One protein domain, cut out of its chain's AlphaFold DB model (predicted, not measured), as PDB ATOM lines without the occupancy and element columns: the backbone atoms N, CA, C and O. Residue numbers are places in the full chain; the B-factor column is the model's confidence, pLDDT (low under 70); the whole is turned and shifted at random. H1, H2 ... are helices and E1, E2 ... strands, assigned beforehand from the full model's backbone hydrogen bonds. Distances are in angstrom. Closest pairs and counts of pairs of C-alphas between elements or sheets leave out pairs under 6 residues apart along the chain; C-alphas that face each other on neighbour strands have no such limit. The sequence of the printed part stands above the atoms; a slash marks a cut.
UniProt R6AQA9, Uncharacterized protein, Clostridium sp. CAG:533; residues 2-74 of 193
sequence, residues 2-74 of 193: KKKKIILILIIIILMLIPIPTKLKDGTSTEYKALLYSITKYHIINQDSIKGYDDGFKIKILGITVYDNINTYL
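Overview. This is residues 2 to 74 of the 193 residues of an uncharacterized protein of Clostridium sp. CAG:533 (UniProt R6AQA9). A helix, H1, leads into one twisted sheet with no helix on either face; residues 2 to 12 of H1 stick out as an arm. The 73 printed residues run H1, E1, E2, E3, E4, E5, mixed in class; the sheet keeps that order as a meander, each strand the antiparallel neighbour of the one before. The whole is only just loose, close to extended, with a radius of gyration of the C-alphas of 16.9 A, spanning 62 by 22 by 14 A.

Along the chain. H1, residues 2 to 17, starts at C-alpha 2 (559.477, 414.654, 320.764) and measures 23.1 A. E1 is residues 20 to 23, E2 30 to 33, E3 37 to 45, E4 52 to 61. E5, residues 64 to 74, bends by 55 degrees at residue 67 and ends at C-alpha 74 (543.580, 365.629, 347.262).

Arrangement. H1, with every O i to N i+4 pair within hydrogen-bond range, is not on the sheet. Successive strands form hairpins, with N and O within hydrogen-bond range: 20 and 33, 32 and 39, 40 and 58, 55 and 71, each 2.8 A.

Size, cuts and confidence. The printed part has no cut. pLDDT is under 70 at residues 2 to 3, 27, 47 to 52 and 71 to 74.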
ATOM      1  N   LYS A   2     560.630 415.576 320.643       59.62
ATOM      2  CA  LYS A   2     559.477 414.654 320.764       59.62
ATOM      3  C   LYS A   2     559.866 413.163 320.830       59.62
ATOM      4  O   LYS A   2     559.379 412.464 321.706       59.62
ATOM      5  N   LYS A   3     560.824 412.705 320.005       69.69
ATOM      6  CA  LYS A   3     561.324 411.310 320.025       69.69
ATOM      7  C   LYS A   3     561.944 410.906 321.376       69.69
ATOM      8  O   LYS A   3     561.634 409.838 321.880       69.69
ATOM      9  N   LYS A   4     562.738 411.787 322.007       77.75
ATOM     10  CA  LYS A   4     563.325 411.542 323.344       77.75
ATOM     11  C   LYS A   4     562.257 411.457 324.449       77.75
ATOM     12  O   LYS A   4     562.382 410.624 325.335       77.75
ATOM     13  N   LYS A   5     561.187 412.265 324.373       83.88
ATOM     14  CA  LYS A   5     560.042 412.184 325.306       83.88
ATOM     15  C   LYS A   5     559.236 410.890 325.141       83.88
ATOM     16  O   LYS A   5     558.856 410.298 326.140       83.88
ATOM     17  N   ILE A   6     559.016 410.442 323.902       87.38
ATOM     18  CA  ILE A   6     558.325 409.172 323.618       87.38
ATOM     19  C   ILE A   6     559.121 407.990 324.182       87.38
ATOM     20  O   ILE A   6     558.547 407.132 324.840       87.38
ATOM     21  N   ILE A   7     560.444 407.984 323.989       88.69
ATOM     22  CA  ILE A   7     561.328 406.944 324.537       88.69
ATOM     23  C   ILE A   7     561.251 406.911 326.069       88.69
ATOM     24  O   ILE A   7     561.142 405.839 326.651       88.69
ATOM     25  N   LEU A   8     561.246 408.075 326.727       89.56
ATOM     26  CA  LEU A   8     561.142 408.156 328.186       89.56
ATOM     27  C   LEU A   8     559.810 407.596 328.713       89.56
ATOM     28  O   LEU A   8     559.798 406.845 329.683       89.56
ATOM     29  N   ILE A   9     558.697 407.928 328.055       89.19
ATOM     30  CA  ILE A   9     557.367 407.398 328.396       89.19
ATOM     31  C   ILE A   9     557.324 405.881 328.214       89.19
ATOM     32  O   ILE A   9     556.810 405.176 329.078       89.19
ATOM     33  N   LEU A  10     557.910 405.371 327.130       88.69
ATOM     34  CA  LEU A  10     557.967 403.937 326.868       88.69
ATOM     35  C   LEU A  10     558.742 403.189 327.965       88.69
ATOM     36  O   LEU A  10     558.286 402.148 328.423       88.69
ATOM     37  N   ILE A  11     559.863 403.746 328.436       89.69
ATOM     38  CA  ILE A  11     560.657 403.174 329.539       89.69
ATOM     39  C   ILE A  11     559.838 403.101 330.837       89.69
ATOM     40  O   ILE A  11     559.868 402.082 331.523       89.69
ATOM     41  N   ILE A  12     559.078 404.152 331.159       87.75
ATOM     42  CA  ILE A  12     558.217 404.188 332.354       87.75
ATOM     43  C   ILE A  12     557.109 403.135 332.264       87.75
ATOM     44  O   ILE A  12     556.851 402.434 333.240       87.75
ATOM     45  N   ILE A  13     556.484 402.992 331.093       86.44
ATOM     46  CA  ILE A  13     555.457 401.971 330.865       86.44
ATOM     47  C   ILE A  13     556.054 400.575 331.063       86.44
ATOM     48  O   ILE A  13     555.475 399.768 331.781       86.44
ATOM     49  N   ILE A  14     557.236 400.304 330.499       86.44
ATOM     50  CA  ILE A  14     557.920 399.012 330.661       86.44
ATOM     51  C   ILE A  14     558.201 398.721 332.141       86.44
ATOM     52  O   ILE A  14     557.921 397.618 332.600       86.44
ATOM     53  N   LEU A  15     558.682 399.706 332.907       85.88
ATOM     54  CA  LEU A  15     558.911 399.564 334.351       85.88
ATOM     55  C   LEU A  15     557.622 399.244 335.125       85.88
ATOM     56  O   LEU A  15     557.655 398.433 336.045       85.88
ATOM     57  N   MET A  16     556.483 399.830 334.740       81.88
ATOM     58  CA  MET A  16     555.176 399.557 335.361       81.88
ATOM     59  C   MET A  16     554.626 398.153 335.064       81.88
ATOM     60  O   MET A  16     553.731 397.689 335.778       81.88
ATOM     61  N   LEU A  17     555.136 397.490 334.023       84.56
ATOM     62  CA  LEU A  17     554.751 396.130 333.644       84.56
ATOM     63  C   LEU A  17     555.571 395.049 334.362       84.56
ATOM     64  O   LEU A  17     555.184 393.886 334.296       84.56
ATOM     65  N   ILE A  18     556.671 395.396 335.041       87.38
ATOM     66  CA  ILE A  18     557.496 394.413 335.756       87.38
ATOM     67  C   ILE A  18     556.767 393.995 337.044       87.38
ATOM     68  O   ILE A  18     556.536 394.840 337.913       87.38
ATOM     69  N   PRO A  19     556.399 392.713 337.202       91.19
ATOM     70  CA  PRO A  19     555.719 392.250 338.399       91.19
ATOM     71  C   PRO A  19     556.693 392.094 339.572       91.19
ATOM     72  O   PRO A  19     557.819 391.621 339.412       91.19
ATOM     73  N   ILE A  20     556.223 392.424 340.773       90.62
ATOM     74  CA  ILE A  20     556.928 392.192 342.033       90.62
ATOM     75  C   ILE A  20     556.354 390.915 342.667       90.62
ATOM     76  O   ILE A  20     555.144 390.866 342.910       90.62
ATOM     77  N   PRO A  21     557.177 389.880 342.923       91.25
ATOM     78  CA  PRO A  21     556.725 388.670 343.593       91.25
ATOM     79  C   PRO A  21     556.575 388.895 345.103       91.25
ATOM     80  O   PRO A  21     557.482 389.406 345.762       91.25
ATOM     81  N   THR A  22     555.460 388.452 345.669       90.38
ATOM     82  CA  THR A  22     555.184 388.435 347.108       90.38
ATOM     83  C   THR A  22     554.711 387.043 347.523       90.38
ATOM     84  O   THR A  22     553.893 386.411 346.854       90.38
ATOM     85  N   LYS A  23     555.247 386.530 348.633       89.50
ATOM     86  CA  LYS A  23     554.739 385.297 349.249       89.50
ATOM     87  C   LYS A  23     553.469 385.614 350.029       89.50
ATOM     88  O   LYS A  23     553.435 386.599 350.770       89.50
ATOM     89  N   LEU A  24     552.431 384.802 349.844       85.19
ATOM     90  CA  LEU A  24     551.196 384.935 350.610       85.19
ATOM     91  C   LEU A  24     551.346 384.281 351.994       85.19
ATOM     92  O   LEU A  24     552.300 383.553 352.271       85.19
ATOM     93  N   LYS A  25     550.407 384.584 352.897       80.00
ATOM     94  CA  LYS A  25     550.422 384.104 354.294       80.00
ATOM     95  C   LYS A  25     550.170 382.597 354.438       80.00
ATOM     96  O   LYS A  25     550.290 382.073 355.536       80.00
ATOM     97  N   ASP A  26     549.841 381.923 353.344       75.31
ATOM     98  CA  ASP A  26     549.730 380.466 353.231       75.31
ATOM     99  C   ASP A  26     551.099 379.765 353.089       75.31
ATOM    100  O   ASP A  26     551.180 378.539 353.080       75.31
ATOM    101  N   GLY A  27     552.192 380.528 352.982       66.06
ATOM    102  CA  GLY A  27     553.568 380.031 353.000       66.06
ATOM    103  C   GLY A  27     554.056 379.430 351.680       66.06
ATOM    104  O   GLY A  27     555.264 379.396 351.441       66.06
ATOM    105  N   THR A  28     553.155 379.016 350.789       81.44
ATOM    106  CA  THR A  28     553.504 378.322 349.538       81.44
ATOM    107  C   THR A  28     552.984 379.018 348.276       81.44
ATOM    108  O   THR A  28     553.652 378.938 347.237       81.44
ATOM    109  N   SER A  29     551.927 379.834 348.354       89.81
ATOM    110  CA  SER A  29     551.460 380.623 347.208       89.81
ATOM    111  C   SER A  29     552.322 381.859 346.959       89.81
ATOM    112  O   SER A  29     552.960 382.429 347.851       89.81
ATOM    113  N   THR A  30     552.347 382.299 345.700       92.00
ATOM    114  CA  THR A  30     553.113 383.475 345.267       92.00
ATOM    115  C   THR A  30     552.245 384.374 344.396       92.00
ATOM    116  O   THR A  30     551.701 383.932 343.385       92.00
ATOM    117  N   GLU A  31     552.125 385.645 344.768       93.12
ATOM    118  CA  GLU A  31     551.481 386.673 343.956       93.12
ATOM    119  C   GLU A  31     552.540 387.473 343.189       93.12
ATOM    120  O   GLU A  31     553.481 388.006 343.763       93.12
ATOM    121  N   TYR A  32     552.382 387.570 341.874       93.25
ATOM    122  CA  TYR A  32     553.161 388.422 340.983       93.25
ATOM    123  C   TYR A  32     552.324 389.651 340.659       93.25
ATOM    124  O   TYR A  32     551.408 389.585 339.834       93.25
ATOM    125  N   LYS A  33     552.606 390.771 341.321       92.06
ATOM    126  CA  LYS A  33     551.800 391.988 341.204       92.06
ATOM    127  C   LYS A  33     552.551 393.076 340.444       92.06
ATOM    128  O   LYS A  33     553.613 393.512 340.872       92.06
ATOM    129  N   ALA A  34     551.977 393.525 339.338       90.69
ATOM    130  CA  ALA A  34     552.372 394.735 338.623       90.69
ATOM    131  C   ALA A  34     551.327 395.841 338.859       90.69
ATOM    132  O   ALA A  34     550.338 395.650 339.570       90.69
ATOM    133  N   LEU A  35     551.528 397.015 338.253       86.38
ATOM    134  CA  LEU A  35     550.602 398.140 338.424       86.38
ATOM    135  C   LEU A  35     549.238 397.881 337.763       86.38
ATOM    136  O   LEU A  35     548.201 398.279 338.284       86.38
ATOM    137  N   LEU A  36     549.251 397.209 336.606       88.19
ATOM    138  CA  LEU A  36     548.066 396.974 335.774       88.19
ATOM    139  C   LEU A  36     547.453 395.583 335.953       88.19
ATOM    140  O   LEU A  36     546.315 395.370 335.541       88.19
ATOM    141  N   TYR A  37     548.185 394.633 336.528       91.69
ATOM    142  CA  TYR A  37     547.724 393.257 336.650       91.69
ATOM    143  C   TYR A  37     548.330 392.564 337.869       91.69
ATOM    144  O   TYR A  37     549.385 392.959 338.366       91.69
ATOM    145  N   SER A  38     547.686 391.499 338.330       92.88
ATOM    146  CA  SER A  38     548.301 390.541 339.242       92.88
ATOM    147  C   SER A  38     548.029 389.113 338.793       92.88
ATOM    148  O   SER A  38     546.966 388.808 338.251       92.88
ATOM    149  N   ILE A  39     549.014 388.245 338.993       92.88
ATOM    150  CA  ILE A  39     548.902 386.805 338.778       92.88
ATOM    151  C   ILE A  39     549.221 386.141 340.106       92.88
ATOM    152  O   ILE A  39     550.348 386.218 340.585       92.88
ATOM    153  N   THR A  40     548.242 385.486 340.708       92.50
ATOM    154  CA  THR A  40     548.444 384.706 341.925       92.50
ATOM    155  C   THR A  40     548.566 383.247 341.542       92.50
ATOM    156  O   THR A  40     547.621 382.695 340.988       92.50
ATOM    157  N   LYS A  41     549.716 382.631 341.823       90.94
ATOM    158  CA  LYS A  41     549.886 381.180 341.775       90.94
ATOM    159  C   LYS A  41     549.562 380.626 343.157       90.94
ATOM    160  O   LYS A  41     550.292 380.914 344.108       90.94
ATOM    161  N   TYR A  42     548.469 379.884 343.245       86.94
ATOM    162  CA  TYR A  42     548.010 379.257 344.471       86.94
ATOM    163  C   TYR A  42     548.637 377.880 344.631       86.94
ATOM    164  O   TYR A  42     548.722 377.126 343.670       86.94
ATOM    165  N   HIS A  43     549.078 377.592 345.844       83.62
ATOM    166  CA  HIS A  43     549.368 376.253 346.332       83.62
ATOM    167  C   HIS A  43     549.084 376.324 347.830       83.62
ATOM    168  O   HIS A  43     549.857 376.941 348.555       83.62
ATOM    169  N   ILE A  44     547.922 375.853 348.277       79.62
ATOM    170  CA  ILE A  44     547.447 376.037 349.660       79.62
ATOM    171  C   ILE A  44     546.907 374.713 350.168       79.62
ATOM    172  O   ILE A  44     546.177 374.053 349.445       79.62
ATOM    173  N   ILE A  45     547.201 374.341 351.412       75.44
ATOM    174  CA  ILE A  45     546.510 373.220 352.064       75.44
ATOM    175  C   ILE A  45     545.010 373.537 352.132       75.44
ATOM    176  O   ILE A  45     544.609 374.579 352.652       75.44
ATOM    177  N   ASN A  46     544.186 372.636 351.608       71.75
ATOM    178  CA  ASN A  46     542.741 372.799 351.600       71.75
ATOM    179  C   ASN A  46     542.207 372.595 353.030       71.75
ATOM    180  O   ASN A  46     542.463 371.564 353.646       71.75
ATOM    181  N   GLN A  47     541.494 373.585 353.575       68.94
ATOM    182  CA  GLN A  47     540.985 373.535 354.955       68.94
ATOM    183  C   GLN A  47     539.803 372.574 355.134       68.94
ATOM    184  O   GLN A  47     539.573 372.101 356.244       68.94
ATOM    185  N   ASP A  48     539.105 372.255 354.049       67.12
ATOM    186  CA  ASP A  48     537.947 371.362 354.018       67.12
ATOM    187  C   ASP A  48     538.351 369.908 353.705       67.12
ATOM    188  O   ASP A  48     537.513 369.086 353.339       67.12
ATOM    189  N   SER A  49     539.648 369.583 353.775       60.16
ATOM    190  CA  SER A  49     540.169 368.245 353.497       60.16
ATOM    191  C   SER A  49     541.418 367.954 354.323       60.16
ATOM    192  O   SER A  49     542.420 368.658 354.208       60.16
ATOM    193  N   ILE A  50     541.418 366.844 355.066       63.22
ATOM    194  CA  ILE A  50     542.545 366.431 355.931       63.22
ATOM    195  C   ILE A  50     543.860 366.307 355.141       63.22
ATOM    196  O   ILE A  50     544.936 366.609 355.659       63.22
ATOM    197  N   LYS A  51     543.779 365.879 353.876       63.16
ATOM    198  CA  LYS A  51     544.929 365.664 352.986       63.16
ATOM    199  C   LYS A  51     544.774 366.415 351.656       63.16
ATOM    200  O   LYS A  51     545.197 365.924 350.621       63.16
ATOM    201  N   GLY A  52     544.107 367.569 351.624       67.38
ATOM    202  CA  GLY A  52     543.871 368.309 350.372       67.38
ATOM    203  C   GLY A  52     544.832 369.474 350.165       67.38
ATOM    204  O   GLY A  52     545.317 370.055 351.132       67.38
ATOM    205  N   TYR A  53     545.050 369.870 348.916       72.31
ATOM    206  CA  TYR A  53     545.655 371.143 348.548       72.31
ATOM    207  C   TYR A  53     544.960 371.752 347.331       72.31
ATOM    208  O   TYR A  53     544.598 371.056 346.395       72.31
ATOM    209  N   ASP A  54     544.802 373.063 347.313       80.81
ATOM    210  CA  ASP A  54     544.332 373.810 346.157       80.81
ATOM    211  C   ASP A  54     545.537 374.328 345.369       80.81
ATOM    212  O   ASP A  54     546.414 374.986 345.932       80.81
ATOM    213  N   ASP A  55     545.587 374.055 344.064       82.38
ATOM    214  CA  ASP A  55     546.627 374.552 343.160       82.38
ATOM    215  C   ASP A  55     546.005 375.165 341.906       82.38
ATOM    216  O   ASP A  55     544.968 374.727 341.396       82.38
ATOM    217  N   GLY A  56     546.638 376.209 341.396       86.75
ATOM    218  CA  GLY A  56     546.191 376.882 340.196       86.75
ATOM    219  C   GLY A  56     546.642 378.325 340.136       86.75
ATOM    220  O   GLY A  56     547.612 378.741 340.774       86.75
ATOM    221  N   PHE A  57     545.941 379.112 339.328       89.75
ATOM    222  CA  PHE A  57     546.265 380.518 339.178       89.75
ATOM    223  C   PHE A  57     545.043 381.396 338.944       89.75
ATOM    224  O   PHE A  57     544.089 381.040 338.253       89.75
ATOM    225  N   LYS A  58     545.123 382.596 339.512       93.00
ATOM    226  CA  LYS A  58     544.146 383.672 339.365       93.00
ATOM    227  C   LYS A  58     544.819 384.862 338.705       93.00
ATOM    228  O   LYS A  58     545.900 385.270 339.124       93.00
ATOM    229  N   ILE A  59     544.171 385.429 337.695       93.50
ATOM    230  CA  ILE A  59     544.651 386.613 336.980       93.50
ATOM    231  C   ILE A  59     543.669 387.752 337.218       93.50
ATOM    232  O   ILE A  59     542.467 387.627 336.967       93.50
ATOM    233  N   LYS A  60     544.203 388.888 337.663       94.31
ATOM    234  CA  LYS A  60     543.477 390.149 337.770       94.31
ATOM    235  C   LYS A  60     544.084 391.175 336.830       94.31
ATOM    236  O   LYS A  60     545.299 391.329 336.798       94.31
ATOM    237  N   ILE A  61     543.244 391.919 336.120       91.81
ATOM    238  CA  ILE A  61     543.629 393.092 335.329       91.81
ATOM    239  C   ILE A  61     542.887 394.285 335.920       91.81
ATOM    240  O   ILE A  61     541.672 394.237 336.077       91.81
ATOM    241  N   LEU A  62     543.612 395.340 336.299       89.56
ATOM    242  CA  LEU A  62     543.052 396.542 336.934       89.56
ATOM    243  C   LEU A  62     542.173 396.227 338.164       89.56
ATOM    244  O   LEU A  62     541.185 396.901 338.433       89.56
ATOM    245  N   GLY A  63     542.517 395.166 338.903       84.81
ATOM    246  CA  GLY A  63     541.756 394.690 340.064       84.81
ATOM    247  C   GLY A  63     540.551 393.799 339.738       84.81
ATOM    248  O   GLY A  63     540.007 393.184 340.653       84.81
ATOM    249  N   ILE A  64     540.175 393.659 338.464       91.62
ATOM    250  CA  ILE A  64     539.084 392.795 338.001       91.62
ATOM    251  C   ILE A  64     539.636 391.396 337.726       91.62
ATOM    252  O   ILE A  64     540.594 391.245 336.970       91.62
ATOM    253  N   THR A  65     539.038 390.366 338.324       93.50
ATOM    254  CA  THR A  65     539.388 388.965 338.039       93.50
ATOM    255  C   THR A  65     538.917 388.598 336.635       93.50
ATOM    256  O   THR A  65     537.721 388.626 336.363       93.50
ATOM    257  N   VAL A  66     539.853 388.257 335.750       94.06
ATOM    258  CA  VAL A  66     539.568 387.856 334.357       94.06
ATOM    259  C   VAL A  66     539.761 386.360 334.130       94.06
ATOM    260  O   VAL A  66     539.292 385.815 333.136       94.06
ATOM    261  N   TYR A  67     540.459 385.698 335.048       90.06
ATOM    262  CA  TYR A  67     540.687 384.266 335.019       90.06
ATOM    263  C   TYR A  67     540.831 383.758 336.448       90.06
ATOM    264  O   TYR A  67     541.575 384.337 337.247       90.06
ATOM    265  N   ASP A  68     540.126 382.681 336.759       90.00
ATOM    266  CA  ASP A  68     540.178 382.006 338.048       90.00
ATOM    267  C   ASP A  68     540.104 380.505 337.787       90.00
ATOM    268  O   ASP A  68     539.059 379.987 337.398       90.00
ATOM    269  N   ASN A  69     541.241 379.826 337.902       84.19
ATOM    270  CA  ASN A  69     541.310 378.382 337.750       84.19
ATOM    271  C   ASN A  69     542.129 377.835 338.902       84.19
ATOM    272  O   ASN A  69     543.359 377.769 338.840       84.19
ATOM    273  N   ILE A  70     541.411 377.527 339.971       82.31
ATOM    274  CA  ILE A  70     541.925 376.864 341.153       82.31
ATOM    275  C   ILE A  70     541.305 375.476 341.141       82.31
ATOM    276  O   ILE A  70     540.086 375.332 341.045       82.31
ATOM    277  N   ASN A  71     542.164 374.474 341.192       69.56
ATOM    278  CA  ASN A  71     541.784 373.079 341.250       69.56
ATOM    279  C   ASN A  71     542.113 372.573 342.641       69.56
ATOM    280  O   ASN A  71     543.202 372.822 343.155       69.56
ATOM    281  N   THR A  72     541.169 371.864 343.238       65.88
ATOM    282  CA  THR A  72     541.432 371.146 344.474       65.88
ATOM    283  C   THR A  72     542.043 369.811 344.104       65.88
ATOM    284  O   THR A  72     541.503 369.021 343.342       65.88
ATOM    285  N   TYR A  73     543.195 369.534 344.654       61.00
ATOM    286  CA  TYR A  73     543.816 368.236 344.598       61.00
ATOM    287  C   TYR A  73     543.657 367.640 345.984       61.00
ATOM    288  O   TYR A  73     543.870 368.294 347.001       61.00
ATOM    289  N   LEU A  74     543.275 366.378 346.058       57.72
ATOM    290  CA  LEU A  74     543.580 365.629 347.262       57.72
ATOM    291  C   LEU A  74     545.056 365.252 347.119       57.72
ATOM    292  O   LEU A  74     545.390 364.446 346.253       57.72
TER     293      LEU A  74